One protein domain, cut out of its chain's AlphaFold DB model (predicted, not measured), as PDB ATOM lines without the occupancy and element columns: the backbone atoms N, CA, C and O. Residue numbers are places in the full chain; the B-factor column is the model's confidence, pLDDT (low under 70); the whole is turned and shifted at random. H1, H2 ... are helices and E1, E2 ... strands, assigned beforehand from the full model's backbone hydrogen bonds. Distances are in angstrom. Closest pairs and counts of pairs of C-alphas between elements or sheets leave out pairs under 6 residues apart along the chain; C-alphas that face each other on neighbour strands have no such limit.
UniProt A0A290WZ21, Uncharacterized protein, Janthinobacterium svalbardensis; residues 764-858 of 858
ATOM      1  N   SER A 764      36.139 -14.466  13.048       52.50
ATOM      2  CA  SER A 764      35.218 -15.103  14.002       52.50
ATOM      3  C   SER A 764      34.354 -16.220  13.412       52.50
ATOM      4  O   SER A 764      33.771 -16.985  14.179       52.50
ATOM      5  N   THR A 765      34.269 -16.357  12.086       61.84
ATOM      6  CA  THR A 765      33.479 -17.424  11.462       61.84
ATOM      7  C   THR A 765      34.140 -18.778  11.741       61.84
ATOM      8  O   THR A 765      35.330 -18.972  11.467       61.84
ATOM      9  N   ARG A 766      33.388 -19.713  12.339       70.75
ATOM     10  CA  ARG A 766      33.868 -21.064  12.662       70.75
ATOM     11  C   ARG A 766      34.181 -21.799  11.358       70.75
ATOM     12  O   ARG A 766      33.273 -22.156  10.617       70.75
ATOM     13  N   VAL A 767      35.467 -21.998  11.077       74.00
ATOM     14  CA  VAL A 767      35.923 -22.727   9.886       74.00
ATOM     15  C   VAL A 767      35.728 -24.228  10.131       74.00
ATOM     16  O   VAL A 767      36.173 -24.705  11.177       74.00
ATOM     17  N   PRO A 768      35.096 -24.979   9.208       73.69
ATOM     18  CA  PRO A 768      35.018 -26.436   9.301       73.69
ATOM     19  C   PRO A 768      36.409 -27.074   9.409       73.69
ATOM     20  O   PRO A 768      37.343 -26.621   8.746       73.69
ATOM     21  N   ASP A 769      36.544 -28.157  10.181       70.88
ATOM     22  CA  ASP A 769      37.837 -28.825  10.423       70.88
ATOM     23  C   ASP A 769      38.560 -29.208   9.120       70.88
ATOM     24  O   ASP A 769      39.781 -29.090   9.021       70.88
ATOM     25  N   THR A 770      37.800 -29.569   8.082       70.94
ATOM     26  CA  THR A 770      38.295 -29.886   6.733       70.94
ATOM     27  C   THR A 770      39.081 -28.736   6.093       70.94
ATOM     28  O   THR A 770      40.058 -28.968   5.383       70.94
ATOM     29  N   TYR A 771      38.686 -27.487   6.354       77.81
ATOM     30  CA  TYR A 771      39.310 -26.287   5.790       77.81
ATOM     31  C   TYR A 771      40.201 -25.546   6.789       77.81
ATOM     32  O   TYR A 771      40.880 -24.591   6.409       77.81
ATOM     33  N   ALA A 772      40.242 -25.971   8.054       77.38
ATOM     34  CA  ALA A 772      41.027 -25.308   9.089       77.38
ATOM     35  C   ALA A 772      42.512 -25.119   8.698       77.38
ATOM     36  O   ALA A 772      42.999 -23.991   8.828       77.38
ATOM     37  N   PRO A 773      43.222 -26.118   8.122       77.50
ATOM     38  CA  PRO A 773      44.606 -25.933   7.675       77.50
ATOM     39  C   PRO A 773      44.744 -24.867   6.577       77.50
ATOM     40  O   PRO A 773      45.654 -24.039   6.622       77.50
ATOM     41  N   ALA A 774      43.798 -24.836   5.632       81.69
ATOM     42  CA  ALA A 774      43.768 -23.861   4.547       81.69
ATOM     43  C   ALA A 774      43.590 -22.434   5.072       81.69
ATOM     44  O   ALA A 774      44.295 -21.514   4.658       81.69
ATOM     45  N   PHE A 775      42.661 -22.242   6.008       82.94
ATOM     46  CA  PHE A 775      42.314 -20.922   6.525       82.94
ATOM     47  C   PHE A 775      43.362 -20.351   7.478       82.94
ATOM     48  O   PHE A 775      43.499 -19.128   7.547       82.94
ATOM     49  N   VAL A 776      44.149 -21.190   8.160       80.94
ATOM     50  CA  VAL A 776      45.349 -20.731   8.884       80.94
ATOM     51  C   VAL A 776      46.303 -20.031   7.917       80.94
ATOM     52  O   VAL A 776      46.755 -18.914   8.181       80.94
ATOM     53  N   GLU A 777      46.549 -20.638   6.758       80.69
ATOM     54  CA  GLU A 777      47.428 -20.059   5.750       80.69
ATOM     55  C   GLU A 777      46.797 -18.850   5.047       80.69
ATOM     56  O   GLU A 777      47.442 -17.804   4.923       80.69
ATOM     57  N   LEU A 778      45.527 -18.933   4.644       85.25
ATOM     58  CA  LEU A 778      44.832 -17.824   3.984       85.25
ATOM     59  C   LEU A 778      44.777 -16.570   4.859       85.25
ATOM     60  O   LEU A 778      44.974 -15.474   4.340       85.25
ATOM     61  N   ARG A 779      44.593 -16.702   6.181       84.75
ATOM     62  CA  ARG A 779      44.627 -15.566   7.122       84.75
ATOM     63  C   ARG A 779      45.967 -14.834   7.104       84.75
ATOM     64  O   ARG A 779      45.992 -13.608   7.220       84.75
ATOM     65  N   SER A 780      47.074 -15.559   6.935       80.81
ATOM     66  CA  SER A 780      48.403 -14.951   6.799       80.81
ATOM     67  C   SER A 780      48.564 -14.225   5.456       80.81
ATOM     68  O   SER A 780      49.061 -13.099   5.408       80.81
ATOM     69  N   ARG A 781      48.067 -14.823   4.364       85.19
ATOM     70  CA  ARG A 781      48.171 -14.290   2.996       85.19
ATOM     71  C   ARG A 781      47.218 -13.119   2.746       85.19
ATOM     72  O   ARG A 781      47.566 -12.216   1.990       85.19
ATOM     73  N   ALA A 782      46.064 -13.081   3.415       81.56
ATOM     74  CA  ALA A 782      45.080 -12.001   3.328       81.56
ATOM     75  C   ALA A 782      45.667 -10.632   3.691       81.56
ATOM     76  O   ALA A 782      45.395  -9.654   2.991       81.56
ATOM     77  N   LYS A 783      46.544 -10.595   4.705       79.25
ATOM     78  CA  LYS A 783      47.234  -9.388   5.191       79.25
ATOM     79  C   LYS A 783      48.387  -8.922   4.290       79.25
ATOM     80  O   LYS A 783      48.910  -7.830   4.488       79.25
ATOM     81  N   SER A 784      48.812  -9.733   3.318       79.44
ATOM     82  CA  SER A 784      49.938  -9.407   2.442       79.44
ATOM     83  C   SER A 784      49.492  -8.576   1.239       79.44
ATOM     84  O   SER A 784      48.769  -9.055   0.362       79.44
ATOM     85  N   THR A 785      49.984  -7.341   1.155       72.38
ATOM     86  CA  THR A 785      49.776  -6.448   0.002       72.38
ATOM     87  C   THR A 785      50.637  -6.823  -1.207       72.38
ATOM     88  O   THR A 785      50.301  -6.467  -2.331       72.38
ATOM     89  N   ARG A 786      51.713  -7.603  -1.013       76.81
ATOM     90  CA  ARG A 786      52.633  -8.032  -2.087       76.81
ATOM     91  C   ARG A 786      52.071  -9.135  -2.988       76.81
ATOM     92  O   ARG A 786      52.570  -9.321  -4.092       76.81
ATOM     93  N   LEU A 787      51.081  -9.896  -2.515       76.75
ATOM     94  CA  LEU A 787      50.566 -11.066  -3.236       76.75
ATOM     95  C   LEU A 787      49.510 -10.723  -4.300       76.75
ATOM     96  O   LEU A 787      49.334 -11.517  -5.221       76.75
ATOM     97  N   GLY A 788      48.833  -9.570  -4.222       80.31
ATOM     98  CA  GLY A 788      47.790  -9.181  -5.187       80.31
ATOM     99  C   GLY A 788      46.751 -10.291  -5.400       80.31
ATOM    100  O   GLY A 788      46.207 -10.811  -4.428       80.31
ATOM    101  N   ASN A 789      46.563 -10.717  -6.656       78.00
ATOM    102  CA  ASN A 789      45.661 -11.813  -7.037       78.00
ATOM    103  C   ASN A 789      46.221 -13.233  -6.825       78.00
ATOM    104  O   ASN A 789      45.617 -14.209  -7.252       78.00
ATOM    105  N   LYS A 790      47.375 -13.380  -6.171       83.00
ATOM    106  CA  LYS A 790      48.020 -14.675  -5.878       83.00
ATOM    107  C   LYS A 790      47.798 -15.130  -4.429       83.00
ATOM    108  O   LYS A 790      48.621 -15.868  -3.875       83.00
ATOM    109  N   LYS A 791      46.738 -14.647  -3.766       85.38
ATOM    110  CA  LYS A 791      46.455 -15.008  -2.364       85.38
ATOM    111  C   LYS A 791      45.917 -16.436  -2.264       85.38
ATOM    112  O   LYS A 791      46.358 -17.161  -1.375       85.38
ATOM    113  N   PHE A 792      45.066 -16.845  -3.201       89.31
ATOM    114  CA  PHE A 792      44.651 -18.235  -3.412       89.31
ATOM    115  C   PHE A 792      44.433 -18.519  -4.902       89.31
ATOM    116  O   PHE A 792      44.541 -17.618  -5.734       89.31
ATOM    117  N   ALA A 793      44.170 -19.771  -5.257       87.00
ATOM    118  CA  ALA A 793      43.903 -20.163  -6.632       87.00
ATOM    119  C   ALA A 793      42.715 -21.121  -6.737       87.00
ATOM    120  O   ALA A 793      42.434 -21.872  -5.805       87.00
ATOM    121  N   VAL A 794      42.026 -21.075  -7.874       85.81
ATOM    122  CA  VAL A 794      40.860 -21.901  -8.197       85.81
ATOM    123  C   VAL A 794      41.168 -22.739  -9.432       85.81
ATOM    124  O   VAL A 794      41.712 -22.230 -10.406       85.81
ATOM    125  N   VAL A 795      40.831 -24.022  -9.382       82.81
ATOM    126  CA  VAL A 795      40.917 -24.942 -10.523       82.81
ATOM    127  C   VAL A 795      39.485 -25.296 -10.929       82.81
ATOM    128  O   VAL A 795      38.761 -25.892 -10.120       82.81
ATOM    129  N   GLN A 796      39.050 -24.874 -12.126       69.94
ATOM    130  CA  GLN A 796      37.648 -24.997 -12.566       69.94
ATOM    131  C   GLN A 796      37.338 -26.315 -13.274       69.94
ATOM    132  O   GLN A 796      36.282 -26.893 -13.027       69.94
ATOM    133  N   SER A 797      38.245 -26.803 -14.120       59.84
ATOM    134  CA  SER A 797      38.101 -28.078 -14.824       59.84
ATOM    135  C   SER A 797      39.383 -28.896 -14.715       59.84
ATOM    136  O   SER A 797      40.481 -28.358 -14.615       59.84
ATOM    137  N   ALA A 798      39.230 -30.216 -14.688       52.00
ATOM    138  CA  ALA A 798      40.330 -31.169 -14.620       52.00
ATOM    139  C   ALA A 798      40.442 -32.030 -15.892       52.00
ATOM    140  O   ALA A 798      41.105 -33.066 -15.843       52.00
ATOM    141  N   ASP A 799      39.812 -31.602 -16.991       48.28
ATOM    142  CA  ASP A 799      39.889 -32.259 -18.307       48.28
ATOM    143  C   ASP A 799      41.132 -31.860 -19.112       48.28
ATOM    144  O   ASP A 799      41.369 -32.362 -20.212       48.28
ATOM    145  N   GLU A 800      41.982 -30.990 -18.568       48.16
ATOM    146  CA  GLU A 800      43.285 -30.742 -19.166       48.16
ATOM    147  C   GLU A 800      44.212 -31.931 -18.904       48.16
ATOM    148  O   GLU A 800      44.467 -32.330 -17.766       48.16
ATOM    149  N   SER A 801      44.773 -32.467 -19.988       49.94
ATOM    150  CA  SER A 801      45.773 -33.546 -20.001       49.94
ATOM    151  C   SER A 801      47.010 -33.288 -19.119       49.94
ATOM    152  O   SER A 801      47.798 -34.207 -18.894       49.94
ATOM    153  N   ASN A 802      47.167 -32.070 -18.584       61.66
ATOM    154  CA  ASN A 802      48.214 -31.676 -17.649       61.66
ATOM    155  C   ASN A 802      47.699 -30.614 -16.645       61.66
ATOM    156  O   ASN A 802      47.802 -29.418 -16.916       61.66
ATOM    157  N   PRO A 803      47.175 -31.002 -15.468       71.31
ATOM    158  CA  PRO A 803      46.716 -30.039 -14.472       71.31
ATOM    159  C   PRO A 803      47.907 -29.266 -13.895       71.31
ATOM    160  O   PRO A 803      48.883 -29.860 -13.432       71.31
ATOM    161  N   HIS A 804      47.833 -27.938 -13.891       84.25
ATOM    162  CA  HIS A 804      48.884 -27.066 -13.365       84.25
ATOM    163  C   HIS A 804      48.354 -26.063 -12.338       84.25
ATOM    164  O   HIS A 804      47.184 -25.687 -12.343       84.25
ATOM    165  N   CYS A 805      49.230 -25.586 -11.458       84.88
ATOM    166  CA  CYS A 805      48.893 -24.529 -10.508       84.88
ATOM    167  C   CYS A 805      48.670 -23.178 -11.231       84.88
ATOM    168  O   CYS A 805      49.614 -22.684 -11.850       84.88
ATOM    169  N   PRO A 806      47.518 -22.490 -11.062       84.81
ATOM    170  CA  PRO A 806      47.241 -21.174 -11.666       84.81
ATOM    171  C   PRO A 806      48.223 -20.050 -11.306       84.81
ATOM    172  O   PRO A 806      48.200 -18.970 -11.900       84.81
ATOM    173  N   VAL A 807      49.042 -20.250 -10.269       85.25
ATOM    174  CA  VAL A 807      49.935 -19.220  -9.716       85.25
ATOM    175  C   VAL A 807      51.382 -19.394 -10.178       85.25
ATOM    176  O   VAL A 807      52.044 -18.390 -10.445       85.25
ATOM    177  N   CYS A 808      51.883 -20.631 -10.239       86.12
ATOM    178  CA  CYS A 808      53.282 -20.934 -10.573       86.12
ATOM    179  C   CYS A 808      53.455 -21.862 -11.781       86.12
ATOM    180  O   CYS A 808      54.590 -22.130 -12.160       86.12
ATOM    181  N   SER A 809      52.359 -22.352 -12.366       84.25
ATOM    182  CA  SER A 809      52.341 -23.263 -13.518       84.25
ATOM    183  C   SER A 809      53.033 -24.615 -13.292       84.25
ATOM    184  O   SER A 809      53.211 -25.374 -14.239       84.25
ATOM    185  N   SER A 810      53.385 -24.955 -12.047       83.94
ATOM    186  CA  SER A 810      53.932 -26.268 -11.693       83.94
ATOM    187  C   SER A 810      52.861 -27.348 -11.868       83.94
ATOM    188  O   SER A 810      51.707 -27.144 -11.475       83.94
ATOM    189  N   THR A 811      53.241 -28.488 -12.448       83.62
ATOM    190  CA  THR A 811      52.347 -29.630 -12.681       83.62
ATOM    191  C   THR A 811      51.852 -30.209 -11.358       83.62
ATOM    192  O   THR A 811      52.635 -30.437 -10.436       83.62
ATOM    193  N   ILE A 812      50.549 -30.457 -11.267       80.62
ATOM    194  CA  ILE A 812      49.909 -31.099 -10.122       80.62
ATOM    195  C   ILE A 812      49.904 -32.608 -10.385       80.62
ATOM    196  O   ILE A 812      49.425 -33.066 -11.422       80.62
ATOM    197  N   SER A 813      50.460 -33.397  -9.464       79.88
ATOM    198  CA  SER A 813      50.506 -34.855  -9.621       79.88
ATOM    199  C   SER A 813      49.096 -35.469  -9.612       79.88
ATOM    200  O   SER A 813      48.144 -34.880  -9.097       79.88
ATOM    201  N   LYS A 814      48.935 -36.688 -10.150       72.50
ATOM    202  CA  LYS A 814      47.637 -37.396 -10.122       72.50
ATOM    203  C   LYS A 814      47.133 -37.646  -8.692       72.50
ATOM    204  O   LYS A 814      45.926 -37.629  -8.458       72.50
ATOM    205  N   GLU A 815      48.042 -37.859  -7.744       73.00
ATOM    206  CA  GLU A 815      47.722 -38.066  -6.328       73.00
ATOM    207  C   GLU A 815      47.322 -36.757  -5.630       73.00
ATOM    208  O   GLU A 815      46.320 -36.720  -4.912       73.00
ATOM    209  N   ASP A 816      48.015 -35.657  -5.932       77.81
ATOM    210  CA  ASP A 816      47.668 -34.317  -5.446       77.81
ATOM    211  C   ASP A 816      46.330 -33.842  -6.023       77.81
ATOM    212  O   ASP A 816      45.510 -33.275  -5.306       77.81
ATOM    213  N   MET A 817      46.045 -34.146  -7.294       72.94
ATOM    214  CA  MET A 817      44.736 -33.894  -7.906       72.94
ATOM    215  C   MET A 817      43.629 -34.733  -7.274       72.94
ATOM    216  O   MET A 817      42.521 -34.237  -7.066       72.94
ATOM    217  N   ARG A 818      43.906 -35.999  -6.940       64.88
ATOM    218  CA  ARG A 818      42.957 -36.840  -6.203       64.88
ATOM    219  C   ARG A 818      42.675 -36.235  -4.829       64.88
ATOM    220  O   ARG A 818      41.513 -36.122  -4.450       64.88
ATOM    221  N   SER A 819      43.709 -35.767  -4.136       67.81
ATOM    222  CA  SER A 819      43.593 -35.092  -2.840       67.81
ATOM    223  C   SER A 819      42.835 -33.764  -2.941       67.81
ATOM    224  O   SER A 819      41.952 -33.508  -2.127       67.81
ATOM    225  N   LEU A 820      43.092 -32.963  -3.979       72.94
ATOM    226  CA  LEU A 820      42.389 -31.713  -4.270       72.94
ATOM    227  C   LEU A 820      40.901 -31.951  -4.586       72.94
ATOM    228  O   LEU A 820      40.051 -31.191  -4.129       72.94
ATOM    229  N   ARG A 821      40.555 -33.028  -5.303       66.94
ATOM    230  CA  ARG A 821      39.159 -33.412  -5.594       66.94
ATOM    231  C   ARG A 821      38.408 -33.924  -4.365       66.94
ATOM    232  O   ARG A 821      37.209 -33.685  -4.253       66.94
ATOM    233  N   VAL A 822      39.092 -34.651  -3.480       62.47
ATOM    234  CA  VAL A 822      38.494 -35.236  -2.268       62.47
ATOM    235  C   VAL A 822      38.320 -34.177  -1.184       62.47
ATOM    236  O   VAL A 822      37.235 -34.042  -0.630       62.47
ATOM    237  N   ASN A 823      39.358 -33.386  -0.921       69.12
ATOM    238  CA  ASN A 823      39.358 -32.412   0.172       69.12
ATOM    239  C   ASN A 823      38.876 -31.018  -0.263       69.12
ATOM    240  O   ASN A 823      38.762 -30.123   0.572       69.12
ATOM    241  N   ARG A 824      38.637 -30.805  -1.568       73.12
ATOM    242  CA  ARG A 824      38.328 -29.506  -2.217       73.12
ATOM    243  C   ARG A 824      39.368 -28.403  -2.000       73.12
ATOM    244  O   ARG A 824      39.194 -27.289  -2.490       73.12
ATOM    245  N   TYR A 825      40.442 -28.727  -1.296       82.62
ATOM    246  CA  TYR A 825      41.559 -27.875  -0.958       82.62
ATOM    247  C   TYR A 825      42.841 -28.692  -1.069       82.62
ATOM    248  O   TYR A 825      42.913 -29.840  -0.628       82.62
ATOM    249  N   PHE A 826      43.862 -28.072  -1.636       82.50
ATOM    250  CA  PHE A 826      45.210 -28.599  -1.667       82.50
ATOM    251  C   PHE A 826      46.202 -27.451  -1.545       82.50
ATOM    252  O   PHE A 826      45.941 -26.331  -1.983       82.50
ATOM    253  N   LYS A 827      47.365 -27.719  -0.967       85.38
ATOM    254  CA  LYS A 827      48.451 -26.748  -0.919       85.38
ATOM    255  C   LYS A 827      49.453 -27.089  -2.008       85.38
ATOM    256  O   LYS A 827      49.984 -28.189  -1.996       85.38
ATOM    257  N   CYS A 828      49.725 -26.155  -2.922       83.50
ATOM    258  CA  CYS A 828      50.642 -26.400  -4.037       83.50
ATOM    259  C   CYS A 828      51.977 -27.008  -3.560       83.50
ATOM    260  O   CYS A 828      52.661 -26.404  -2.733       83.50
ATOM    261  N   SER A 829      52.348 -28.168  -4.114       82.50
ATOM    262  CA  SER A 829      53.534 -28.953  -3.733       82.50
ATOM    263  C   SER A 829      54.858 -28.241  -4.028       82.50
ATOM    264  O   SER A 829      55.895 -28.595  -3.470       82.50
ATOM    265  N   ASP A 830      54.844 -27.211  -4.881       82.69
ATOM    266  CA  ASP A 830      56.018 -26.393  -5.164       82.69
ATOM    267  C   ASP A 830      56.418 -25.583  -3.923       82.69
ATOM    268  O   ASP A 830      55.652 -24.754  -3.415       82.69
ATOM    269  N   VAL A 831      57.641 -25.818  -3.443       79.00
ATOM    270  CA  VAL A 831      58.218 -25.202  -2.237       79.00
ATOM    271  C   VAL A 831      58.231 -23.671  -2.319       79.00
ATOM    272  O   VAL A 831      58.142 -22.998  -1.293       79.00
ATOM    273  N   ARG A 832      58.303 -23.094  -3.525       79.31
ATOM    274  CA  ARG A 832      58.326 -21.639  -3.740       79.31
ATOM    275  C   ARG A 832      56.931 -21.029  -3.870       79.31
ATOM    276  O   ARG A 832      56.785 -19.828  -3.657       79.31
ATOM    277  N   CYS A 833      55.915 -21.815  -4.231       82.75
ATOM    278  CA  CYS A 833      54.552 -21.318  -4.423       82.75
ATOM    279  C   CYS A 833      53.701 -21.493  -3.166       82.75
ATOM    280  O   CYS A 833      53.134 -20.518  -2.659       82.75
ATOM    281  N   GLN A 834      53.587 -22.742  -2.696       83.75
ATOM    282  CA  GLN A 834      52.823 -23.123  -1.508       83.75
ATOM    283  C   GLN A 834      51.390 -22.545  -1.477       83.75
ATOM    284  O   GLN A 834      50.813 -22.397  -0.413       83.75
ATOM    285  N   THR A 835      50.810 -22.155  -2.619       87.06
ATOM    286  CA  THR A 835      49.538 -21.416  -2.646       87.06
ATOM    287  C   THR A 835      48.361 -22.351  -2.363       87.06
ATOM    288  O   THR A 835      48.318 -23.435  -2.952       87.06
ATOM    289  N   PRO A 836      47.400 -21.943  -1.508       88.00
ATOM    290  CA  PRO A 836      46.113 -22.617  -1.361       88.00
ATOM    291  C   PRO A 836      45.361 -22.719  -2.693       88.00
ATOM    292  O   PRO A 836      45.032 -21.697  -3.300       88.00
ATOM    293  N   LEU A 837      45.094 -23.945  -3.130       87.50
ATOM    294  CA  LEU A 837      44.332 -24.293  -4.327       87.50
ATOM    295  C   LEU A 837      42.966 -24.827  -3.905       87.50
ATOM    296  O   LEU A 837      42.893 -25.724  -3.065       87.50
ATOM    297  N   PHE A 838      41.903 -24.306  -4.504       86.19
ATOM    298  CA  PHE A 838      40.530 -24.751  -4.299       86.19
ATOM    299  C   PHE A 838      39.948 -25.331  -5.584       86.19
ATOM    300  O   PHE A 838      40.218 -24.832  -6.675       86.19
ATOM    301  N   TYR A 839      39.139 -26.381  -5.451       80.81
ATOM    302  CA  TYR A 839      38.538 -27.075  -6.589       80.81
ATOM    303  C   TYR A 839      37.045 -26.783  -6.732       80.81
ATOM    304  O   TYR A 839      36.288 -26.880  -5.757       80.81
ATOM    305  N   GLY A 840      36.626 -26.487  -7.968       71.62
ATOM    306  CA  GLY A 840      35.215 -26.378  -8.339       71.62
ATOM    307  C   GLY A 840      34.489 -25.203  -7.686       71.62
ATOM    308  O   GLY A 840      33.317 -25.333  -7.349       71.62
ATOM    309  N   LEU A 841      35.183 -24.085  -7.439       82.00
ATOM    310  CA  LEU A 841      34.530 -22.844  -7.017       82.00
ATOM    311  C   LEU A 841      34.083 -22.033  -8.250       82.00
ATOM    312  O   LEU A 841      34.886 -21.855  -9.172       82.00
ATOM    313  N   PRO A 842      32.843 -21.513  -8.278       78.81
ATOM    314  CA  PRO A 842      32.347 -20.684  -9.374       78.81
ATOM    315  C   PRO A 842      33.082 -19.338  -9.405       78.81
ATOM    316  O   PRO A 842      32.919 -18.482  -8.538       78.81
ATOM    317  N   THR A 843      33.929 -19.136 -10.415       81.75
ATOM    318  CA  THR A 843      34.790 -17.942 -10.492       81.75
ATOM    319  C   THR A 843      34.025 -16.664 -10.810       81.75
ATOM    320  O   THR A 843      34.492 -15.584 -10.453       81.75
ATOM    321  N   THR A 844      32.862 -16.771 -11.452       81.19
ATOM    322  CA  THR A 844      31.924 -15.662 -11.671       81.19
ATOM    323  C   THR A 844      31.359 -15.164 -10.345       81.19
ATOM    324  O   THR A 844      31.547 -13.995 -10.023       81.19
ATOM    325  N   GLU A 845      30.813 -16.061  -9.518       80.81
ATOM    326  CA  GLU A 845      30.293 -15.735  -8.181       80.81
ATOM    327  C   GLU A 845      31.395 -15.149  -7.284       80.81
ATOM    328  O   GLU A 845      31.205 -14.124  -6.633       80.81
ATOM    329  N   LEU A 846      32.607 -15.722  -7.300       82.75
ATOM    330  CA  LEU A 846      33.737 -15.166  -6.546       82.75
ATOM    331  C   LEU A 846      34.074 -13.725  -6.972       82.75
ATOM    332  O   LEU A 846      34.390 -12.890  -6.123       82.75
ATOM    333  N   LYS A 847      34.018 -13.413  -8.273       83.56
ATOM    334  CA  LYS A 847      34.248 -12.048  -8.776       83.56
ATOM    335  C   LYS A 847      33.127 -11.096  -8.357       83.56
ATOM    336  O   LYS A 847      33.436  -9.992  -7.918       83.56
ATOM    337  N   GLU A 848      31.870 -11.524  -8.444       83.88
ATOM    338  CA  GLU A 848      30.695 -10.747  -8.017       83.88
ATOM    339  C   GLU A 848      30.727 -10.422  -6.519       83.88
ATOM    340  O   GLU A 848      30.352  -9.328  -6.107       83.88
ATOM    341  N   LEU A 849      31.279 -11.324  -5.706       81.62
ATOM    342  CA  LEU A 849      31.498 -11.117  -4.273       81.62
ATOM    343  C   LEU A 849      32.727 -10.249  -3.945       81.62
ATOM    344  O   LEU A 849      33.109 -10.141  -2.778       81.62
ATOM    345  N   GLY A 850      33.364  -9.639  -4.950       81.31
ATOM    346  CA  GLY A 850      34.502  -8.731  -4.784       81.31
ATOM    347  C   GLY A 850      35.857  -9.421  -4.601       81.31
ATOM    348  O   GLY A 850      36.845  -8.752  -4.314       81.31
ATOM    349  N   LEU A 851      35.953 -10.745  -4.780       83.81
ATOM    350  CA  LEU A 851      37.204 -11.495  -4.591       83.81
ATOM    351  C   LEU A 851      38.103 -11.524  -5.836       83.81
ATOM    352  O   LEU A 851      39.171 -12.136  -5.792       83.81
ATOM    353  N   GLY A 852      37.713 -10.874  -6.938       79.38
ATOM    354  CA  GLY A 852      38.426 -10.927  -8.225       79.38
ATOM    355  C   GLY A 852      39.915 -10.558  -8.152       79.38
ATOM    356  O   GLY A 852      40.731 -11.154  -8.852       79.38
ATOM    357  N   ASP A 853      40.288  -9.660  -7.237       81.81
ATOM    358  CA  ASP A 853      41.675  -9.219  -7.028       81.81
ATOM    359  C   ASP A 853      42.473 -10.110  -6.065       81.81
ATOM    360  O   ASP A 853      43.596  -9.775  -5.673       81.81
ATOM    361  N   HIS A 854      41.912 -11.237  -5.626       83.62
ATOM    362  CA  HIS A 854      42.504 -12.096  -4.595       83.62
ATOM    363  C   HIS A 854      42.834 -13.509  -5.076       83.62
ATOM    364  O   HIS A 854      43.612 -14.191  -4.402       83.62
ATOM    365  N   PHE A 855      42.342 -13.926  -6.246       87.88
ATOM    366  CA  PHE A 855      42.621 -15.262  -6.770       87.88
ATOM    367  C   PHE A 855      43.042 -15.312  -8.237       87.88
ATOM    368  O   PHE A 855      42.770 -14.422  -9.040       87.88
ATOM    369  N   ARG A 856      43.713 -16.414  -8.574       85.38
ATOM    370  CA  ARG A 856      44.033 -16.840  -9.940       85.38
ATOM    371  C   ARG A 856      43.219 -18.076 -10.277       85.38
ATOM    372  O   ARG A 856      42.998 -18.907  -9.405       85.38
ATOM    373  N   THR A 857      42.810 -18.211 -11.528       83.56
ATOM    374  CA  THR A 857      42.058 -19.381 -11.980       83.56
ATOM    375  C   THR A 857      42.658 -19.970 -13.242       83.56
ATOM    376  O   THR A 857      43.270 -19.231 -14.017       83.56
ATOM    377  N   THR A 858      42.477 -21.276 -13.408       68.94
ATOM    378  CA  THR A 858      42.690 -22.022 -14.654       68.94
ATOM    379  C   THR A 858      41.469 -22.864 -14.944       68.94
ATOM    380  O   THR A 858      40.939 -23.467 -13.969       68.94
TER     381      THR A 858
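This is residues 764 to 858 of the 858 residues of an uncharacterized protein of Janthinobacterium svalbardensis (UniProt A0A290WZ21). A small, twisted sheet of four short strands makes the core, with helix H1 slanting over one face and H2 standing on the opposite face, three layers in all. H3 sits off to one side near the edge strand E4 and only grazes the sheet, and residues 796 to 813 make a long loop from E1 round to H2. The printed part has 95 residues, with three named helices and four named strands in the order H1 E1 H2 E2 E3 H3 E4; the sheet's order is E2 E3 E1 E4, and it is mixed, E2 antiparallel to E3 and the other neighbours parallel. The class is mixed, helices and strands, with 41 residues, under half, in named elements. The whole is compact, with a radius of gyration of the C-alphas of 12.8 A and spans of 37 by 27 by 26 A.

Start in the sheet at C-alpha 792, at (44.651, -18.235, -3.412); from there E1, residues 792 to 795, runs 10.5 A. Beside it you find E3, residues 836 to 839, 10.2 A long, and then E2, residues 825 to 827; on the other side of E1 is E4, residues 855 to 857, ending at C-alpha 857 (42.058, -19.381, -11.980). Find H1, residues 772 to 782, from C-alpha 772 at (41.027, -25.308, 9.089); it is 15.1 A long. H2 is residues 814 to 823, 14.1 A, and H3 residues 843 to 848.

Look first at E3 and E1, parallel at 27 degrees, with N 793 and O 836 2.9 A apart. E1 and E4 are parallel at 20 degrees, with N 794 and O 856 2.8 A apart. E2 and E3 form a hairpin, antiparallel at 147 degrees, with N 837 and O 826 2.8 A apart. From edge to edge the strands' lines turn by 79 degrees. H1 is on the sheet at a height of 8.9 A, only just over E3, with 3 of its C-alphas falling on it, and slantwise to the strands at 56 degrees to E3 on the local plane; the closest C-alphas of H1 and E3 are those of Ala 774 and Pro 836, 6.5 A apart. On the opposite face H2 has a height of 8.1 A, lies over E2 and only just stands up from the sheet, rising 42 degrees; the closest C-alphas of H2 and E2, those of Leu 820 and Phe 826, are 4.9 A apart. H3 only grazes the sheet, with its residues 843 to 847. E3, H3 and E4 form a split strand-helix-strand unit, two strands running the same way with E1 between them, and its crossover is right-handed. H1, H2 and H3 are apart from one another. In H2 and H3 every O i to N i+4 pair is within hydrogen-bond range; in H1 it is 5 of 7.

The C-alphas farthest apart are those of Ser 764 and Ser 801, 40.1 A. The printed part has no cut and ends at residue 858, the chain's last. The link from E1 to H2, 18 residues, is long. The mean pLDDT of the printed part is 77.7; look for values under 70 at residues 764 to 765, 796 to 802, 818 to 819, 821 to 823 and 858.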